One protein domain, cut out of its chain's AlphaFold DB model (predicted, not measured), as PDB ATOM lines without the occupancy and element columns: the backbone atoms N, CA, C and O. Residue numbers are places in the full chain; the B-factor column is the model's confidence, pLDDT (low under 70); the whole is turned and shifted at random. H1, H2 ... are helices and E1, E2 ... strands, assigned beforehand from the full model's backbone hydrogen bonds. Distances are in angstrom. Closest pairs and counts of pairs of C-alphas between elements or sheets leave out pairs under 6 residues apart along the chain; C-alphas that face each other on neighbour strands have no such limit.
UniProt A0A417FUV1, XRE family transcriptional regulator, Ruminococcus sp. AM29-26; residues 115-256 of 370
ATOM      1  N   ASP A 115      24.976 -31.940 -32.340       93.00
ATOM      2  CA  ASP A 115      25.867 -32.843 -33.062       93.00
ATOM      3  C   ASP A 115      27.181 -32.127 -33.389       93.00
ATOM      4  O   ASP A 115      27.200 -30.955 -33.762       93.00
ATOM      5  N   ILE A 116      28.296 -32.834 -33.231       91.00
ATOM      6  CA  ILE A 116      29.615 -32.314 -33.583       91.00
ATOM      7  C   ILE A 116      29.887 -32.696 -35.038       91.00
ATOM      8  O   ILE A 116      30.099 -33.874 -35.345       91.00
ATOM      9  N   ASP A 117      29.900 -31.714 -35.936       85.25
ATOM     10  CA  ASP A 117      30.220 -31.942 -37.348       85.25
ATOM     11  C   ASP A 117      31.652 -32.498 -37.515       85.25
ATOM     12  O   ASP A 117      32.540 -32.247 -36.694       85.25
ATOM     13  N   VAL A 118      31.887 -33.269 -38.581       78.62
ATOM     14  CA  VAL A 118      33.234 -33.713 -38.977       78.62
ATOM     15  C   VAL A 118      34.157 -32.510 -39.164       78.62
ATOM     16  O   VAL A 118      35.300 -32.561 -38.719       78.62
ATOM     17  N   TRP A 119      33.661 -31.420 -39.757       84.94
ATOM     18  CA  TRP A 119      34.432 -30.193 -39.933       84.94
ATOM     19  C   TRP A 119      34.893 -29.610 -38.595       84.94
ATOM     20  O   TRP A 119      36.061 -29.257 -38.464       84.94
ATOM     21  N   VAL A 120      34.015 -29.569 -37.585       84.38
ATOM     22  CA  VAL A 120      34.355 -29.059 -36.246       84.38
ATOM     23  C   VAL A 120      35.451 -29.908 -35.608       84.38
ATOM     24  O   VAL A 120      36.380 -29.366 -35.013       84.38
ATOM     25  N   VAL A 121      35.372 -31.235 -35.756       85.88
ATOM     26  CA  VAL A 121      36.425 -32.139 -35.274       85.88
ATOM     27  C   VAL A 121      37.752 -31.842 -35.965       85.88
ATOM     28  O   VAL A 121      38.747 -31.643 -35.274       85.88
ATOM     29  N   SER A 122      37.763 -31.744 -37.297       80.62
ATOM     30  CA  SER A 122      38.973 -31.424 -38.060       80.62
ATOM     31  C   SER A 122      39.541 -30.048 -37.711       80.62
ATOM     32  O   SER A 122      40.752 -29.894 -37.630       80.62
ATOM     33  N   PHE A 123      38.688 -29.044 -37.482       87.69
ATOM     34  CA  PHE A 123      39.119 -27.711 -37.062       87.69
ATOM     35  C   PHE A 123      39.849 -27.759 -35.717       87.69
ATOM     36  O   PHE A 123      40.939 -27.208 -35.593       87.69
ATOM     37  N   ILE A 124      39.268 -28.441 -34.723       92.56
ATOM     38  CA  ILE A 124      39.884 -28.596 -33.400       92.56
ATOM     39  C   ILE A 124      41.223 -29.329 -33.524       92.56
ATOM     40  O   ILE A 124      42.205 -28.874 -32.947       92.56
ATOM     41  N   ASP A 125      41.269 -30.433 -34.274       90.19
ATOM     42  CA  ASP A 125      42.479 -31.247 -34.450       90.19
ATOM     43  C   ASP A 125      43.608 -30.436 -35.102       90.19
ATOM     44  O   ASP A 125      44.684 -30.287 -34.524       90.19
ATOM     45  N   ASN A 126      43.316 -29.778 -36.230       84.00
ATOM     46  CA  ASN A 126      44.268 -28.909 -36.923       84.00
ATOM     47  C   ASN A 126      44.768 -27.778 -36.015       84.00
ATOM     48  O   ASN A 126      45.958 -27.475 -36.002       84.00
ATOM     49  N   LYS A 127      43.883 -27.163 -35.220       87.38
ATOM     50  CA  LYS A 127      44.286 -26.096 -34.296       87.38
ATOM     51  C   LYS A 127      45.194 -26.593 -33.180       87.38
ATOM     52  O   LYS A 127      46.143 -25.900 -32.827       87.38
ATOM     53  N   LEU A 128      44.934 -27.775 -32.628       92.75
ATOM     54  CA  LEU A 128      45.818 -28.393 -31.639       92.75
ATOM     55  C   LEU A 128      47.206 -28.682 -32.237       92.75
ATOM     56  O   LEU A 128      48.213 -28.398 -31.586       92.75
ATOM     57  N   GLU A 129      47.260 -29.180 -33.478       90.94
ATOM     58  CA  GLU A 129      48.512 -29.411 -34.211       90.94
ATOM     59  C   GLU A 129      49.286 -28.108 -34.474       90.94
ATOM     60  O   GLU A 129      50.481 -28.038 -34.176       90.94
ATOM     61  N   GLU A 130      48.612 -27.061 -34.968       88.88
ATOM     62  CA  GLU A 130      49.195 -25.730 -35.205       88.88
ATOM     63  C   GLU A 130      49.796 -25.135 -33.925       88.88
ATOM     64  O   GLU A 130      50.906 -24.596 -33.938       88.88
ATOM     65  N   LEU A 131      49.072 -25.260 -32.812       92.06
ATOM     66  CA  LEU A 131      49.476 -24.761 -31.498       92.06
ATOM     67  C   LEU A 131      50.489 -25.673 -30.791       92.06
ATOM     68  O   LEU A 131      51.021 -25.292 -29.747       92.06
ATOM     69  N   GLN A 132      50.765 -26.860 -31.342       96.19
ATOM     70  CA  GLN A 132      51.645 -27.880 -30.765       96.19
ATOM     71  C   GLN A 132      51.254 -28.277 -29.333       96.19
ATOM     72  O   GLN A 132      52.114 -28.468 -28.470       96.19
ATOM     73  N   ILE A 133      49.951 -28.405 -29.075       96.62
ATOM     74  CA  ILE A 133      49.410 -28.829 -27.778       96.62
ATOM     75  C   ILE A 133      48.613 -30.121 -27.923       96.62
ATOM     76  O   ILE A 133      47.908 -30.342 -28.904       96.62
ATOM     77  N   SER A 134      48.690 -30.980 -26.912       97.75
ATOM     78  CA  SER A 134      47.860 -32.185 -26.858       97.75
ATOM     79  C   SER A 134      46.402 -31.861 -26.490       97.75
ATOM     80  O   SER A 134      46.140 -30.873 -25.786       97.75
ATOM     81  N   PRO A 135      45.434 -32.713 -26.880       97.94
ATOM     82  CA  PRO A 135      44.039 -32.548 -26.476       97.94
ATOM     83  C   PRO A 135      43.873 -32.460 -24.949       97.94
ATOM     84  O   PRO A 135      43.138 -31.629 -24.410       97.94
ATOM     85  N   GLU A 136      44.617 -33.299 -24.238       97.88
ATOM     86  CA  GLU A 136      44.693 -33.356 -22.787       97.88
ATOM     87  C   GLU A 136      45.224 -32.059 -22.148       97.88
ATOM     88  O   GLU A 136      44.763 -31.632 -21.080       97.88
ATOM     89  N   GLU A 137      46.217 -31.428 -22.778       97.56
ATOM     90  CA  GLU A 137      46.749 -30.145 -22.327       97.56
ATOM     91  C   GLU A 137      45.711 -29.040 -22.468       97.56
ATOM     92  O   GLU A 137      45.544 -28.274 -21.515       97.56
ATOM     93  N   LEU A 138      44.962 -28.986 -23.576       97.81
ATOM     94  CA  LEU A 138      43.884 -28.006 -23.726       97.81
ATOM     95  C   LEU A 138      42.820 -28.183 -22.633       97.81
ATOM     96  O   LEU A 138      42.458 -27.211 -21.968       97.81
ATOM     97  N   VAL A 139      42.387 -29.419 -22.350       98.00
ATOM     98  CA  VAL A 139      41.452 -29.703 -21.243       98.00
ATOM     99  C   VAL A 139      42.003 -29.208 -19.905       98.00
ATOM    100  O   VAL A 139      41.288 -28.589 -19.110       98.00
ATOM    101  N   LYS A 140      43.292 -29.445 -19.637       96.75
ATOM    102  CA  LYS A 140      43.947 -28.952 -18.421       96.75
ATOM    103  C   LYS A 140      43.911 -27.426 -18.347       96.75
ATOM    104  O   LYS A 140      43.755 -26.896 -17.247       96.75
ATOM    105  N   LYS A 141      44.047 -26.720 -19.473       94.69
ATOM    106  CA  LYS A 141      43.964 -25.254 -19.538       94.69
ATOM    107  C   LYS A 141      42.536 -24.746 -19.329       94.69
ATOM    108  O   LYS A 141      42.358 -23.885 -18.470       94.69
ATOM    109  N   ILE A 142      41.532 -25.370 -19.945       95.44
ATOM    110  CA  ILE A 142      40.107 -25.093 -19.682       95.44
ATOM    111  C   ILE A 142      39.807 -25.229 -18.176       95.44
ATOM    112  O   ILE A 142      39.269 -24.320 -17.540       95.44
ATOM    113  N   ASN A 143      40.258 -26.323 -17.557       95.38
ATOM    114  CA  ASN A 143      40.049 -26.598 -16.132       95.38
ATOM    115  C   ASN A 143      40.833 -25.672 -15.183       95.38
ATOM    116  O   ASN A 143      40.517 -25.621 -13.989       95.38
ATOM    117  N   LYS A 144      41.820 -24.900 -15.666       92.19
ATOM    118  CA  LYS A 144      42.421 -23.822 -14.858       92.19
ATOM    119  C   LYS A 144      41.432 -22.687 -14.615       92.19
ATOM    120  O   LYS A 144      41.600 -21.974 -13.631       92.19
ATOM    121  N   ASN A 145      40.389 -22.554 -15.439       89.44
ATOM    122  CA  ASN A 145      39.379 -21.506 -15.308       89.44
ATOM    123  C   ASN A 145      39.992 -20.093 -15.328       89.44
ATOM    124  O   ASN A 145      39.541 -19.210 -14.601       89.44
ATOM    125  N   SER A 146      41.049 -19.882 -16.121       82.25
ATOM    126  CA  SER A 146      41.840 -18.642 -16.116       82.25
ATOM    127  C   SER A 146      40.997 -17.401 -16.412       82.25
ATOM    128  O   SER A 146      41.182 -16.380 -15.761       82.25
ATOM    129  N   ILE A 147      40.040 -17.507 -17.340       78.00
ATOM    130  CA  ILE A 147      39.118 -16.419 -17.699       78.00
ATOM    131  C   ILE A 147      38.235 -16.064 -16.499       78.00
ATOM    132  O   ILE A 147      38.229 -14.922 -16.051       78.00
ATOM    133  N   LEU A 148      37.579 -17.054 -15.883       79.50
ATOM    134  CA  LEU A 148      36.751 -16.840 -14.691       79.50
ATOM    135  C   LEU A 148      37.548 -16.201 -13.540       79.50
ATOM    136  O   LEU A 148      37.041 -15.304 -12.875       79.50
ATOM    137  N   GLN A 149      38.798 -16.628 -13.322       70.94
ATOM    138  CA  GLN A 149      39.659 -16.086 -12.263       70.94
ATOM    139  C   GLN A 149      39.987 -14.596 -12.436       70.94
ATOM    140  O   GLN A 149      40.248 -13.932 -11.434       70.94
ATOM    141  N   GLN A 150      39.981 -14.071 -13.665       62.94
ATOM    142  CA  GLN A 150      40.244 -12.653 -13.925       62.94
ATOM    143  C   GLN A 150      39.035 -11.756 -13.628       62.94
ATOM    144  O   GLN A 150      39.222 -10.602 -13.253       62.94
ATOM    145  N   PHE A 151      37.815 -12.288 -13.747       60.28
ATOM    146  CA  PHE A 151      36.574 -11.515 -13.608       60.28
ATOM    147  C   PHE A 151      35.798 -11.793 -12.312       60.28
ATOM    148  O   PHE A 151      34.895 -11.036 -11.965       60.28
ATOM    149  N   SER A 152      36.115 -12.866 -11.579       58.72
ATOM    150  CA  SER A 152      35.392 -13.203 -10.351       58.72
ATOM    151  C   SER A 152      35.988 -12.524  -9.115       58.72
ATOM    152  O   SER A 152      37.116 -12.831  -8.713       58.72
ATOM    153  N   ASP A 153      35.184 -11.714  -8.425       51.59
ATOM    154  CA  ASP A 153      35.403 -11.438  -7.007       51.59
ATOM    155  C   ASP A 153      35.427 -12.764  -6.233       51.59
ATOM    156  O   ASP A 153      34.582 -13.643  -6.422       51.59
ATOM    157  N   LYS A 154      36.417 -12.905  -5.346       47.12
ATOM    158  CA  LYS A 154      36.843 -14.120  -4.617       47.12
ATOM    159  C   LYS A 154      35.787 -14.774  -3.688       47.12
ATOM    160  O   LYS A 154      36.158 -15.508  -2.775       47.12
ATOM    161  N   GLY A 155      34.491 -14.508  -3.866       46.66
ATOM    162  CA  GLY A 155      33.414 -14.874  -2.938       46.66
ATOM    163  C   GLY A 155      32.455 -15.991  -3.373       46.66
ATOM    164  O   GLY A 155      31.858 -16.616  -2.497       46.66
ATOM    165  N   ASN A 156      32.295 -16.289  -4.669       54.22
ATOM    166  CA  ASN A 156      31.244 -17.212  -5.133       54.22
ATOM    167  C   ASN A 156      31.792 -18.580  -5.568       54.22
ATOM    168  O   ASN A 156      32.546 -18.699  -6.532       54.22
ATOM    169  N   ILE A 157      31.367 -19.644  -4.879       69.31
ATOM    170  CA  ILE A 157      31.681 -21.032  -5.242       69.31
ATOM    171  C   ILE A 157      30.651 -21.504  -6.273       69.31
ATOM    172  O   ILE A 157      29.566 -21.957  -5.906       69.31
ATOM    173  N   LEU A 158      30.990 -21.385  -7.559       83.50
ATOM    174  CA  LEU A 158      30.197 -21.950  -8.655       83.50
ATOM    175  C   LEU A 158      30.278 -23.484  -8.639       83.50
ATOM    176  O   LEU A 158      31.353 -24.059  -8.418       83.50
ATOM    177  N   ILE A 159      29.147 -24.142  -8.897       88.19
ATOM    178  CA  ILE A 159      29.102 -25.592  -9.107       88.19
ATOM    179  C   ILE A 159      29.820 -25.898 -10.430       88.19
ATOM    180  O   ILE A 159      29.531 -25.237 -11.432       88.19
ATOM    181  N   PRO A 160      30.751 -26.869 -10.460       90.94
ATOM    182  CA  PRO A 160      31.450 -27.205 -11.690       90.94
ATOM    183  C   PRO A 160      30.508 -27.613 -12.831       90.94
ATOM    184  O   PRO A 160      29.513 -28.300 -12.603       90.94
ATOM    185  N   ASN A 161      30.858 -27.216 -14.055       91.94
ATOM    186  CA  ASN A 161      30.161 -27.503 -15.311       91.94
ATOM    187  C   ASN A 161      28.687 -27.044 -15.345       91.94
ATOM    188  O   ASN A 161      27.876 -27.614 -16.072       91.94
ATOM    189  N   LYS A 162      28.326 -26.021 -14.556       92.25
ATOM    190  CA  LYS A 162      27.002 -25.380 -14.565       92.25
ATOM    191  C   LYS A 162      27.086 -23.956 -15.122       92.25
ATOM    192  O   LYS A 162      28.021 -23.226 -14.799       92.25
ATOM    193  N   ALA A 163      26.093 -23.566 -15.920       91.44
ATOM    194  CA  ALA A 163      26.002 -22.255 -16.563       91.44
ATOM    195  C   ALA A 163      25.356 -21.190 -15.662       91.44
ATOM    196  O   ALA A 163      24.191 -21.296 -15.289       91.44
ATOM    197  N   TYR A 164      26.070 -20.121 -15.339       89.12
ATOM    198  CA  TYR A 164      25.520 -18.977 -14.616       89.12
ATOM    199  C   TYR A 164      25.362 -17.823 -15.597       89.12
ATOM    200  O   TYR A 164      26.346 -17.230 -16.028       89.12
ATOM    201  N   VAL A 165      24.117 -17.561 -15.991       86.81
ATOM    202  CA  VAL A 165      23.787 -16.592 -17.039       86.81
ATOM    203  C   VAL A 165      23.486 -15.231 -16.430       86.81
ATOM    204  O   VAL A 165      22.725 -15.125 -15.463       86.81
ATOM    205  N   TYR A 166      24.045 -14.200 -17.045       81.25
ATOM    206  CA  TYR A 166      23.715 -12.808 -16.809       81.25
ATOM    207  C   TYR A 166      23.486 -12.120 -18.154       81.25
ATOM    208  O   TYR A 166      24.295 -12.250 -19.070       81.25
ATOM    209  N   VAL A 167      22.376 -11.397 -18.268       77.44
ATOM    210  CA  VAL A 167      22.044 -10.624 -19.463       77.44
ATOM    211  C   VAL A 167      22.007  -9.153 -19.087       77.44
ATOM    212  O   VAL A 167      21.264  -8.770 -18.180       77.44
ATOM    213  N   ALA A 168      22.794  -8.333 -19.778       68.94
ATOM    214  CA  ALA A 168      22.809  -6.881 -19.614       68.94
ATOM    215  C   ALA A 168      22.472  -6.179 -20.928       68.94
ATOM    216  O   ALA A 168      22.619  -6.756 -21.996       68.94
ATOM    217  N   HIS A 169      22.031  -4.925 -20.857       64.94
ATOM    218  CA  HIS A 169      22.009  -4.065 -22.040       64.94
ATOM    219  C   HIS A 169      23.441  -3.669 -22.409       64.94
ATOM    220  O   HIS A 169      24.219  -3.329 -21.517       64.94
ATOM    221  N   ILE A 170      23.765  -3.716 -23.705       58.66
ATOM    222  CA  ILE A 170      25.077  -3.297 -24.227       58.66
ATOM    223  C   ILE A 170      25.232  -1.777 -24.115       58.66
ATOM    224  O   ILE A 170      26.303  -1.293 -23.752       58.66
ATOM    225  N   ASP A 171      24.149  -1.030 -24.350       54.25
ATOM    226  CA  ASP A 171      24.144   0.428 -24.279       54.25
ATOM    227  C   ASP A 171      22.833   0.954 -23.670       54.25
ATOM    228  O   ASP A 171      21.759   0.378 -23.844       54.25
ATOM    229  N   TYR A 172      22.905   2.081 -22.959       47.09
ATOM    230  CA  TYR A 172      21.735   2.748 -22.367       47.09
ATOM    231  C   TYR A 172      20.784   3.315 -23.439       47.09
ATOM    232  O   TYR A 172      19.641   3.652 -23.127       47.09
ATOM    233  N   TYR A 173      21.263   3.431 -24.685       41.06
ATOM    234  CA  TYR A 173      20.568   4.050 -25.815       41.06
ATOM    235  C   TYR A 173      20.094   3.066 -26.900       41.06
ATOM    236  O   TYR A 173      19.342   3.483 -27.781       41.06
ATOM    237  N   SER A 174      20.472   1.779 -26.848       47.81
ATOM    238  CA  SER A 174      19.980   0.754 -27.779       47.81
ATOM    239  C   SER A 174      18.988  -0.186 -27.078       47.81
ATOM    240  O   SER A 174      19.324  -1.002 -26.222       47.81
ATOM    241  N   GLU A 175      17.703  -0.082 -27.434       50.06
ATOM    242  CA  GLU A 175      16.644  -0.872 -26.777       50.06
ATOM    243  C   GLU A 175      16.682  -2.377 -27.131       50.06
ATOM    244  O   GLU A 175      16.026  -3.187 -26.463       50.06
ATOM    245  N   ASN A 176      17.468  -2.760 -28.147       52.53
ATOM    246  CA  ASN A 176      17.422  -4.081 -28.785       52.53
ATOM    247  C   ASN A 176      18.739  -4.881 -28.728       52.53
ATOM    248  O   ASN A 176      18.776  -6.007 -29.220       52.53
ATOM    249  N   GLU A 177      19.803  -4.355 -28.115       59.62
ATOM    250  CA  GLU A 177      21.086  -5.063 -28.010       59.62
ATOM    251  C   GLU A 177      21.363  -5.506 -26.570       59.62
ATOM    252  O   GLU A 177      21.509  -4.699 -25.646       59.62
ATOM    253  N   TYR A 178      21.418  -6.826 -26.385       67.31
ATOM    254  CA  TYR A 178      21.644  -7.468 -25.096       67.31
ATOM    255  C   TYR A 178      22.956  -8.239 -25.126       67.31
ATOM    256  O   TYR A 178      23.178  -9.057 -26.020       67.31
ATOM    257  N   ASP A 179      23.793  -8.012 -24.122       67.12
ATOM    258  CA  ASP A 179      24.996  -8.786 -23.903       67.12
ATOM    259  C   ASP A 179      24.659 -10.030 -23.090       67.12
ATOM    260  O   ASP A 179      24.144  -9.958 -21.968       67.12
ATOM    261  N   PHE A 180      24.945 -11.180 -23.682       74.88
ATOM    262  CA  PHE A 180      24.671 -12.484 -23.115       74.88
ATOM    263  C   PHE A 180      25.956 -13.052 -22.526       74.88
ATOM    264  O   PHE A 180      26.813 -13.575 -23.239       74.88
ATOM    265  N   ASN A 181      26.078 -12.963 -21.204       81.75
ATOM    266  CA  ASN A 181      27.251 -13.418 -20.478       81.75
ATOM    267  C   ASN A 181      26.964 -14.743 -19.775       81.75
ATOM    268  O   ASN A 181      26.007 -14.869 -19.006       81.75
ATOM    269  N   ILE A 182      27.827 -15.734 -19.999       86.75
ATOM    270  CA  ILE A 182      27.770 -17.019 -19.302       86.75
ATOM    271  C   ILE A 182      29.056 -17.201 -18.505       86.75
ATOM    272  O   ILE A 182      30.151 -17.214 -19.052       86.75
ATOM    273  N   SER A 183      28.917 -17.401 -17.200       88.25
ATOM    274  CA  SER A 183      30.007 -17.825 -16.324       88.25
ATOM    275  C   SER A 183      29.907 -19.321 -16.043       88.25
ATOM    276  O   SER A 183      28.864 -19.810 -15.607       88.25
ATOM    277  N   VAL A 184      31.002 -20.050 -16.242       90.25
ATOM    278  CA  VAL A 184      31.093 -21.486 -15.952       90.25
ATOM    279  C   VAL A 184      32.400 -21.761 -15.232       90.25
ATOM    280  O   VAL A 184      33.451 -21.251 -15.611       90.25
ATOM    281  N   LYS A 185      32.341 -22.602 -14.198       92.12
ATOM    282  CA  LYS A 185      33.532 -23.226 -13.625       92.12
ATOM    283  C   LYS A 185      33.718 -24.600 -14.259       92.12
ATOM    284  O   LYS A 185      33.023 -25.534 -13.880       92.12
ATOM    285  N   TYR A 186      34.637 -24.746 -15.194       93.88
ATOM    286  CA  TYR A 186      34.911 -26.009 -15.864       93.88
ATOM    287  C   TYR A 186      35.683 -26.988 -14.975       93.88
ATOM    288  O   TYR A 186      36.600 -26.623 -14.234       93.88
ATOM    289  N   MET A 187      35.279 -28.249 -15.064       95.19
ATOM    290  CA  MET A 187      35.936 -29.425 -14.511       95.19
ATOM    291  C   MET A 187      35.625 -30.605 -15.440       95.19
ATOM    292  O   MET A 187      34.829 -31.488 -15.116       95.19
ATOM    293  N   LEU A 188      36.189 -30.559 -16.643       96.81
ATOM    294  CA  LEU A 188      36.023 -31.570 -17.682       96.81
ATOM    295  C   LEU A 188      36.939 -32.783 -17.424       96.81
ATOM    296  O   LEU A 188      38.046 -32.599 -16.904       96.81
ATOM    297  N   PRO A 189      36.518 -34.013 -17.782       97.38
ATOM    298  CA  PRO A 189      37.388 -35.192 -17.765       97.38
ATOM    299  C   PRO A 189      38.641 -34.990 -18.622       97.38
ATOM    300  O   PRO A 189      38.563 -34.386 -19.685       97.38
ATOM    301  N   TYR A 190      39.789 -35.509 -18.182       95.75
ATOM    302  CA  TYR A 190      41.076 -35.322 -18.870       95.75
ATOM    303  C   TYR A 190      41.070 -35.824 -20.324       95.75
ATOM    304  O   TYR A 190      41.683 -35.211 -21.188       95.75
ATOM    305  N   ASP A 191      40.319 -36.891 -20.592       97.19
ATOM    306  CA  ASP A 191      40.146 -37.534 -21.897       97.19
ATOM    307  C   ASP A 191      38.983 -36.951 -22.723       97.19
ATOM    308  O   ASP A 191      38.654 -37.477 -23.786       97.19
ATOM    309  N   TYR A 192      38.328 -35.880 -22.253       98.06
ATOM    310  CA  TYR A 192      37.110 -35.341 -22.868       98.06
ATOM    311  C   TYR A 192      37.320 -34.938 -24.331       98.06
ATOM    312  O   TYR A 192      36.540 -35.336 -25.195       98.06
ATOM    313  N   LEU A 193      38.396 -34.203 -24.625       97.88
ATOM    314  CA  LEU A 193      38.689 -33.753 -25.984       97.88
ATOM    315  C   LEU A 193      39.151 -34.905 -26.880       97.88
ATOM    316  O   LEU A 193      38.668 -35.040 -27.999       97.88
ATOM    317  N   SER A 194      39.981 -35.808 -26.362       97.69
ATOM    318  CA  SER A 194      40.412 -37.018 -27.074       97.69
ATOM    319  C   SER A 194      39.223 -37.908 -27.447       97.69
ATOM    320  O   SER A 194      39.180 -38.487 -28.533       97.69
ATOM    321  N   ASN A 195      38.201 -37.982 -26.592       98.38
ATOM    322  CA  ASN A 195      36.957 -38.684 -26.891       98.38
ATOM    323  C   ASN A 195      36.111 -37.976 -27.970       98.38
ATOM    324  O   ASN A 195      35.418 -38.666 -28.715       98.38
ATOM    325  N   ILE A 196      36.178 -36.646 -28.105       97.94
ATOM    326  CA  ILE A 196      35.560 -35.909 -29.228       97.94
ATOM    327  C   ILE A 196      36.309 -36.201 -30.534       97.94
ATOM    328  O   ILE A 196      35.686 -36.596 -31.520       97.94
ATOM    329  N   LEU A 197      37.640 -36.074 -30.528       96.44
ATOM    330  CA  LEU A 197      38.486 -36.294 -31.708       96.44
ATOM    331  C   LEU A 197      38.375 -37.730 -32.234       96.44
ATOM    332  O   LEU A 197      38.240 -37.963 -33.432       96.44
ATOM    333  N   THR A 198      38.309 -38.708 -31.328       97.12
ATOM    334  CA  THR A 198      38.086 -40.125 -31.674       97.12
ATOM    335  C   THR A 198      36.614 -40.482 -31.915       97.12
ATOM    336  O   THR A 198      36.286 -41.660 -32.056       97.12
ATOM    337  N   ARG A 199      35.715 -39.486 -31.965       95.06
ATOM    338  CA  ARG A 199      34.269 -39.623 -32.228       95.06
ATOM    339  C   ARG A 199      33.520 -40.527 -31.236       95.06
ATOM    340  O   ARG A 199      32.425 -40.994 -31.536       95.06
ATOM    341  N   LYS A 200      34.067 -40.759 -30.038       97.75
ATOM    342  CA  LYS A 200      33.360 -41.428 -28.929       97.75
ATOM    343  C   LYS A 200      32.310 -40.516 -28.296       97.75
ATOM    344  O   LYS A 200      31.267 -40.993 -27.860       97.75
ATOM    345  N   ILE A 201      32.591 -39.215 -28.239       97.44
ATOM    346  CA  ILE A 201      31.621 -38.165 -27.924       97.44
ATOM    347  C   ILE A 201      31.219 -37.526 -29.252       97.44
ATOM    348  O   ILE A 201      32.038 -36.887 -29.905       97.44
ATOM    349  N   THR A 202      29.964 -37.717 -29.656       95.50
ATOM    350  CA  THR A 202      29.429 -37.201 -30.928       95.50
ATOM    351  C   THR A 202      28.543 -35.974 -30.756       95.50
ATOM    352  O   THR A 202      28.206 -35.329 -31.742       95.50
ATOM    353  N   THR A 203      28.174 -35.647 -29.517       96.38
ATOM    354  CA  THR A 203      27.319 -34.505 -29.185       96.38
ATOM    355  C   THR A 203      27.892 -33.708 -28.023       96.38
ATOM    356  O   THR A 203      28.489 -34.288 -27.114       96.38
ATOM    357  N   ILE A 204      27.655 -32.400 -27.996       97.50
ATOM    358  CA  ILE A 204      28.175 -31.490 -26.968       97.50
ATOM    359  C   ILE A 204      27.197 -30.346 -26.695       97.50
ATOM    360  O   ILE A 204      26.469 -29.924 -27.586       97.50
ATOM    361  N   ASN A 205      27.172 -29.823 -25.470       96.81
ATOM    362  CA  ASN A 205      26.391 -28.627 -25.162       96.81
ATOM    363  C   ASN A 205      27.139 -27.338 -25.541       96.81
ATOM    364  O   ASN A 205      28.352 -27.336 -25.765       96.81
ATOM    365  N   TYR A 206      26.402 -26.228 -25.588       96.25
ATOM    366  CA  TYR A 206      26.947 -24.926 -25.973       96.25
ATOM    367  C   TYR A 206      28.142 -24.525 -25.099       96.25
ATOM    368  O   TYR A 206      29.188 -24.170 -25.633       96.25
ATOM    369  N   ILE A 207      28.019 -24.615 -23.767       95.94
ATOM    370  CA  ILE A 207      29.071 -24.140 -22.852       95.94
ATOM    371  C   ILE A 207      30.393 -24.895 -23.013       95.94
ATOM    372  O   ILE A 207      31.455 -24.283 -22.953       95.94
ATOM    373  N   ASN A 208      30.354 -26.208 -23.252       97.56
ATOM    374  CA  ASN A 208      31.579 -26.988 -23.391       97.56
ATOM    375  C   ASN A 208      32.238 -26.746 -24.753       97.56
ATOM    376  O   ASN A 208      33.462 -26.670 -24.809       97.56
ATOM    377  N   MET A 209      31.459 -26.606 -25.834       97.81
ATOM    378  CA  MET A 209      32.024 -26.279 -27.150       97.81
ATOM    379  C   MET A 209      32.591 -24.856 -27.174       97.81
ATOM    380  O   MET A 209      33.717 -24.652 -27.624       97.81
ATOM    381  N   TYR A 210      31.869 -23.901 -26.582       95.69
ATOM    382  CA  TYR A 210      32.336 -22.529 -26.401       95.69
ATOM    383  C   TYR A 210      33.699 -22.501 -25.696       95.69
ATOM    384  O   TYR A 210      34.630 -21.870 -26.182       95.69
ATOM    385  N   ALA A 211      33.855 -23.250 -24.597       96.00
ATOM    386  CA  ALA A 211      35.120 -23.325 -23.868       96.00
ATOM    387  C   ALA A 211      36.276 -23.894 -24.698       96.00
ATOM    388  O   ALA A 211      37.409 -23.444 -24.535       96.00
ATOM    389  N   ILE A 212      36.009 -24.883 -25.559       97.81
ATOM    390  CA  ILE A 212      37.026 -25.464 -26.444       97.81
ATOM    391  C   ILE A 212      37.509 -24.404 -27.434       97.81
ATOM    392  O   ILE A 212      38.703 -24.119 -27.463       97.81
ATOM    393  N   PHE A 213      36.600 -23.781 -28.186       95.94
ATOM    394  CA  PHE A 213      36.964 -22.752 -29.164       95.94
ATOM    395  C   PHE A 213      37.625 -21.532 -28.515       95.94
ATOM    396  O   PHE A 213      38.680 -21.098 -28.971       95.94
ATOM    397  N   GLU A 214      37.072 -21.028 -27.411       94.25
ATOM    398  CA  GLU A 214      37.627 -19.873 -26.701       94.25
ATOM    399  C   GLU A 214      39.049 -20.142 -26.207       94.25
ATOM    400  O   GLU A 214      39.922 -19.286 -26.341       94.25
ATOM    401  N   ASN A 215      39.313 -21.339 -25.668       95.19
ATOM    402  CA  ASN A 215      40.660 -21.669 -25.216       95.19
ATOM    403  C   ASN A 215      41.611 -21.893 -26.396       95.19
ATOM    404  O   ASN A 215      42.744 -21.450 -26.290       95.19
ATOM    405  N   LEU A 216      41.182 -22.476 -27.522       94.50
ATOM    406  CA  LEU A 216      42.021 -22.565 -28.728       94.50
ATOM    407  C   LEU A 216      42.461 -21.176 -29.220       94.50
ATOM    408  O   LEU A 216      43.646 -20.953 -29.459       94.50
ATOM    409  N   PHE A 217      41.537 -20.216 -29.305       91.25
ATOM    410  CA  PHE A 217      41.873 -18.845 -29.704       91.25
ATOM    411  C   PHE A 217      42.697 -18.100 -28.643       91.25
ATOM    412  O   PHE A 217      43.540 -17.268 -28.979       91.25
ATOM    413  N   LEU A 218      42.499 -18.407 -27.359       90.94
ATOM    414  CA  LEU A 218      43.328 -17.869 -26.282       90.94
ATOM    415  C   LEU A 218      44.769 -18.401 -26.340       90.94
ATOM    416  O   LEU A 218      45.701 -17.675 -26.004       90.94
ATOM    417  N   GLU A 219      44.971 -19.651 -26.747       90.75
ATOM    418  CA  GLU A 219      46.311 -20.192 -26.992       90.75
ATOM    419  C   GLU A 219      46.990 -19.491 -28.167       90.75
ATOM    420  O   GLU A 219      48.136 -19.058 -28.047       90.75
ATOM    421  N   GLU A 220      46.262 -19.302 -29.268       86.94
ATOM    422  CA  GLU A 220      46.746 -18.581 -30.448       86.94
ATOM    423  C   GLU A 220      47.167 -17.139 -30.120       86.94
ATOM    424  O   GLU A 220      48.160 -16.633 -30.647       86.94
ATOM    425  N   SER A 221      46.465 -16.480 -29.195       83.94
ATOM    426  CA  SER A 221      46.771 -15.110 -28.773       83.94
ATOM    427  C   SER A 221      47.903 -14.992 -27.742       83.94
ATOM    428  O   SER A 221      48.121 -13.907 -27.194       83.94
ATOM    429  N   ASN A 222      48.627 -16.076 -27.441       83.25
ATOM    430  CA  ASN A 222      49.593 -16.144 -26.337       83.25
ATOM    431  C   ASN A 222      48.973 -15.775 -24.975       83.25
ATOM    432  O   ASN A 222      49.592 -15.091 -24.156       83.25
ATOM    433  N   HIS A 223      47.747 -16.233 -24.725       82.00
ATOM    434  CA  HIS A 223      46.980 -16.006 -23.499       82.00
ATOM    435  C   HIS A 223      46.580 -14.550 -23.226       82.00
ATOM    436  O   HIS A 223      46.231 -14.201 -22.092       82.00
ATOM    437  N   ILE A 224      46.601 -13.694 -24.247       80.69
ATOM    438  CA  ILE A 224      46.118 -12.319 -24.145       80.69
ATOM    439  C   ILE A 224      44.621 -12.323 -24.443       80.69
ATOM    440  O   ILE A 224      44.211 -12.614 -25.565       80.69
ATOM    441  N   ILE A 225      43.801 -12.006 -23.440       79.31
ATOM    442  CA  ILE A 225      42.347 -11.900 -23.607       79.31
ATOM    443  C   ILE A 225      42.033 -10.594 -24.338       79.31
ATOM    444  O   ILE A 225      42.356  -9.505 -23.862       79.31
ATOM    445  N   THR A 226      41.389 -10.712 -25.494       77.25
ATOM    446  CA  THR A 226      40.966  -9.603 -26.350       77.25
ATOM    447  C   THR A 226      39.493  -9.769 -26.716       77.25
ATOM    448  O   THR A 226      38.958 -10.878 -26.677       77.25
ATOM    449  N   SER A 227      38.830  -8.675 -27.101       72.06
ATOM    450  CA  SER A 227      37.465  -8.736 -27.646       72.06
ATOM    451  C   SER A 227      37.385  -9.595 -28.912       72.06
ATOM    452  O   SER A 227      36.382 -10.261 -29.136       72.06
ATOM    453  N   ASP A 228      38.466  -9.641 -29.696       74.06
ATOM    454  CA  ASP A 228      38.586 -10.488 -30.884       74.06
ATOM    455  C   ASP A 228      38.382 -11.975 -30.554       74.06
ATOM    456  O   ASP A 228      37.629 -12.632 -31.253       74.06
ATOM    457  N   ILE A 229      38.928 -12.510 -29.455       80.31
ATOM    458  CA  ILE A 229      38.694 -13.922 -29.072       80.31
ATOM    459  C   ILE A 229      37.207 -14.210 -28.841       80.31
ATOM    460  O   ILE A 229      36.700 -15.261 -29.238       80.31
ATOM    461  N   TYR A 230      36.506 -13.284 -28.193       79.12
ATOM    462  CA  TYR A 230      35.091 -13.434 -27.874       79.12
ATOM    463  C   TYR A 230      34.227 -13.411 -29.138       79.12
ATOM    464  O   TYR A 230      33.426 -14.322 -29.358       79.12
ATOM    465  N   GLU A 231      34.456 -12.438 -30.021       76.44
ATOM    466  CA  GLU A 231      33.800 -12.374 -31.332       76.44
ATOM    467  C   GLU A 231      34.164 -13.587 -32.197       76.44
ATOM    468  O   GLU A 231      33.318 -14.148 -32.907       76.44
ATOM    469  N   LYS A 232      35.408 -14.068 -32.077       79.00
ATOM    470  CA  LYS A 232      35.855 -15.270 -32.767       79.00
ATOM    471  C   LYS A 232      35.174 -16.539 -32.287       79.00
ATOM    472  O   LYS A 232      34.788 -17.404 -33.065       79.00
ATOM    473  N   THR A 233      34.955 -16.638 -30.992       87.56
ATOM    474  CA  THR A 233      34.245 -17.776 -30.423       87.56
ATOM    475  C   THR A 233      32.766 -17.718 -30.799       87.56
ATOM    476  O   THR A 233      32.193 -18.713 -31.239       87.56
ATOM    477  N   LYS A 234      32.139 -16.542 -30.694       82.75
ATOM    478  CA  LYS A 234      30.720 -16.362 -31.020       82.75
ATOM    479  C   LYS A 234      30.379 -16.760 -32.446       82.75
ATOM    480  O   LYS A 234      29.406 -17.491 -32.636       82.75
ATOM    481  N   LYS A 235      31.147 -16.322 -33.447       77.56
ATOM    482  CA  LYS A 235      30.788 -16.670 -34.825       77.56
ATOM    483  C   LYS A 235      31.127 -18.094 -35.215       77.56
ATOM    484  O   LYS A 235      30.333 -18.662 -35.954       77.56
ATOM    485  N   ILE A 236      32.192 -18.723 -34.707       81.81
ATOM    486  CA  ILE A 236      32.417 -20.144 -35.037       81.81
ATOM    487  C   ILE A 236      31.294 -21.002 -34.451       81.81
ATOM    488  O   ILE A 236      30.833 -21.937 -35.101       81.81
ATOM    489  N   MET A 237      30.797 -20.633 -33.267       87.81
ATOM    490  CA  MET A 237      29.625 -21.255 -32.657       87.81
ATOM    491  C   MET A 237      28.386 -21.080 -33.544       87.81
ATOM    492  O   MET A 237      27.744 -22.072 -33.887       87.81
ATOM    493  N   TYR A 238      28.088 -19.848 -33.971       82.69
ATOM    494  CA  TYR A 238      26.937 -19.546 -34.826       82.69
ATOM    495  C   TYR A 238      27.001 -20.251 -36.191       82.69
ATOM    496  O   TYR A 238      26.043 -20.917 -36.588       82.69
ATOM    497  N   ASP A 239      28.135 -20.153 -36.889       77.31
ATOM    498  CA  ASP A 239      28.339 -20.715 -38.230       77.31
ATOM    499  C   ASP A 239      28.222 -22.255 -38.232       77.31
ATOM    500  O   ASP A 239      27.869 -22.844 -39.250       77.31
ATOM    501  N   ASN A 240      28.452 -22.902 -37.082       79.88
ATOM    502  CA  ASN A 240      28.344 -24.353 -36.903       79.88
ATOM    503  C   ASN A 240      27.077 -24.792 -36.149       79.88
ATOM    504  O   ASN A 240      26.990 -25.924 -35.677       79.88
ATOM    505  N   GLY A 241      26.082 -23.911 -36.020       82.62
ATOM    506  CA  GLY A 241      24.773 -24.269 -35.471       82.62
ATOM    507  C   GLY A 241      24.711 -24.406 -33.947       82.62
ATOM    508  O   GLY A 241      23.676 -24.818 -33.415       82.62
ATOM    509  N   PHE A 242      25.772 -24.043 -33.220       90.25
ATOM    510  CA  PHE A 242      25.767 -23.991 -31.760       90.25
ATOM    511  C   PHE A 242      25.141 -22.677 -31.290       90.25
ATOM    512  O   PHE A 242      25.827 -21.692 -31.023       90.25
ATOM    513  N   TYR A 243      23.818 -22.664 -31.178       88.81
ATOM    514  CA  TYR A 243      23.058 -21.444 -30.911       88.81
ATOM    515  C   TYR A 243      22.870 -21.152 -29.419       88.81
ATOM    516  O   TYR A 243      22.458 -22.008 -28.628       88.81
ATOM    517  N   ASN A 244      23.110 -19.901 -29.026       87.44
ATOM    518  CA  ASN A 244      22.609 -19.367 -27.764       87.44
ATOM    519  C   ASN A 244      21.130 -18.940 -27.907       87.44
ATOM    520  O   ASN A 244      20.509 -19.066 -28.963       87.44
ATOM    521  N   THR A 245      20.522 -18.433 -26.830       88.44
ATOM    522  CA  THR A 245      19.101 -18.035 -26.849       88.44
ATOM    523  C   THR A 245      18.776 -16.938 -27.861       88.44
ATOM    524  O   THR A 245      17.710 -16.982 -28.473       88.44
ATOM    525  N   TYR A 246      19.666 -15.964 -28.034       83.94
ATOM    526  CA  TYR A 246      19.462 -14.864 -28.970       83.94
ATOM    527  C   TYR A 246      19.705 -15.295 -30.413       83.94
ATOM    528  O   TYR A 246      18.972 -14.858 -31.290       83.94
ATOM    529  N   ASP A 247      20.611 -16.241 -30.652       85.19
ATOM    530  CA  ASP A 247      20.749 -16.872 -31.967       85.19
ATOM    531  C   ASP A 247      19.464 -17.631 -32.344       85.19
ATOM    532  O   ASP A 247      18.970 -17.501 -33.462       85.19
ATOM    533  N   PHE A 248      18.851 -18.365 -31.401       82.44
ATOM    534  CA  PHE A 248      17.532 -18.981 -31.618       82.44
ATOM    535  C   PHE A 248      16.447 -17.944 -31.908       82.44
ATOM    536  O   PHE A 248      15.638 -18.153 -32.811       82.44
ATOM    537  N   TYR A 249      16.415 -16.847 -31.149       84.00
ATOM    538  CA  TYR A 249      15.472 -15.753 -31.370       84.00
ATOM    539  C   TYR A 249      15.632 -15.173 -32.779       84.00
ATOM    540  O   TYR A 249      14.667 -15.135 -33.541       84.00
ATOM    541  N   ASN A 250      16.858 -14.811 -33.148       79.12
ATOM    542  CA  ASN A 250      17.188 -14.257 -34.452       79.12
ATOM    543  C   ASN A 250      16.804 -15.231 -35.567       79.12
ATOM    544  O   ASN A 250      16.071 -14.845 -36.472       79.12
ATOM    545  N   ASN A 251      17.181 -16.507 -35.478       77.94
ATOM    546  CA  ASN A 251      16.829 -17.500 -36.495       77.94
ATOM    547  C   ASN A 251      15.307 -17.668 -36.654       77.94
ATOM    548  O   ASN A 251      14.797 -17.685 -37.773       77.94
ATOM    549  N   ILE A 252      14.550 -17.736 -35.556       79.00
ATOM    550  CA  ILE A 252      13.087 -17.900 -35.602       79.00
ATOM    551  C   ILE A 252      12.395 -16.660 -36.190       79.00
ATOM    552  O   ILE A 252      11.466 -16.791 -36.991       79.00
ATOM    553  N   HIS A 253      12.833 -15.456 -35.811       68.06
ATOM    554  CA  HIS A 253      12.175 -14.204 -36.202       68.06
ATOM    555  C   HIS A 253      12.678 -13.634 -37.542       68.06
ATOM    556  O   HIS A 253      11.891 -13.021 -38.264       68.06
ATOM    557  N   HIS A 254      13.917 -13.911 -37.964       61.16
ATOM    558  CA  HIS A 254      14.395 -13.584 -39.318       61.16
ATOM    559  C   HIS A 254      13.729 -14.444 -40.403       61.16
ATOM    560  O   HIS A 254      13.492 -13.949 -41.506       61.16
ATOM    561  N   HIS A 255      13.338 -15.689 -40.100       45.53
ATOM    562  CA  HIS A 255      12.542 -16.505 -41.026       45.53
ATOM    563  C   HIS A 255      11.117 -15.966 -41.247       45.53
ATOM    564  O   HIS A 255      10.576 -16.144 -42.336       45.53
ATOM    565  N   LYS A 256      10.526 -15.251 -40.275       39.94
ATOM    566  CA  LYS A 256       9.229 -14.565 -40.451       39.94
ATOM    567  C   LYS A 256       9.331 -13.347 -41.378       39.94
ATOM    568  O   LYS A 256       8.495 -13.180 -42.255       39.94
TER     569      LYS A 256
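AT A GLANCE: This is residues 115 to 256 of the 370 residues of the protein "XRE family transcriptional regulator" of Ruminococcus sp. AM29-26 (UniProt A0A417FUV1). A core of crossed helices has H5 in its middle, with H1, H2 and H6 packed on it and the short H4 packed on H2. A two-stranded ribbon, the hairpin E1 and E2, comes near the first turn of H5 at one end and runs away from there, while H7 lies off the core and touches no helix. The printed part has 142 residues, with seven named helices and three named strands in the order H1 H2 H3 E1 E2 H4 E3 H5 H6 H7; the one sheet, E1 - E2, is antiparallel, and the class is mostly helix. The whole is compact, with a radius of gyration of the C-alphas of 15.8 A and spans of 45 by 42 by 27 A.

HOW THE PARTS SIT: E1, residues 163 to 169, and E2, residues 178 to 184, form an antiparallel hairpin at 158 degrees, with N 164 and O 183 2.8 A apart and N 181 and O 166 2.9 A apart, both within hydrogen-bond range. The closest C-alphas of E1 and H5, residues 206 to 220, are those of Ala 163 and Ile 207, 7.2 A apart. H5 is the hub. It touches H6, residues 227 to 239, at a steep tilt of 46 degrees, opposite ways, closest at the C-alphas of Glu 214 and Thr 233, 5.4 A. It touches H1, residues 118 to 131, at a shallow tilt of 31 degrees, the same way, closest at the C-alphas of Leu 131 and Glu 220, 6.8 A. With residues 211 to 216 alone it touches H2, residues 135 to 142, about perpendicular at 82 degrees, closest at the C-alphas of Ile 142 and Asn 215, 6.5 A. H4, residues 192 to 197, touches H2, with the C-alphas of Pro 135 and Leu 193 closest at 5.5 A. H3, residues 146 to 151, touches no helix; its closest C-alpha to E2 is that of Leu 148, 7.0 A from that of Ser 183. H7, residues 245 to 256, is close to but not clearly touching H6, with the C-alphas of Tyr 238 and Asp 247 closest at 7.3 A. Every O i to N i+4 pair is within hydrogen-bond range in H1, H2, H4, H5 and H6, against 1 of 2 in H3 and 7 of 8 in H7.

IN THESE COORDINATES: H1 begins at C-alpha 118 (33.234, -33.713, -38.977) and is 20.0 A long. E1 is 19.4 A and E2 19.2 A long. E3, residues 203 to 205, pairs with no named strand. H5 is 21.3 A, H6 18.4 A and H7 17.2 A long; H7 ends at C-alpha 256 (9.229, -14.565, -40.451).

THE WHOLE: The C-alphas of Tyr 173 and Thr 198, the two farthest apart, are 47.9 A apart. The printed part has no cut, and its one long link joins H3 to E1 with 11 residues. The mean pLDDT of the printed part is 83.4, and residues 150 to 157, 168 to 179 and 253 to 256 are under 70.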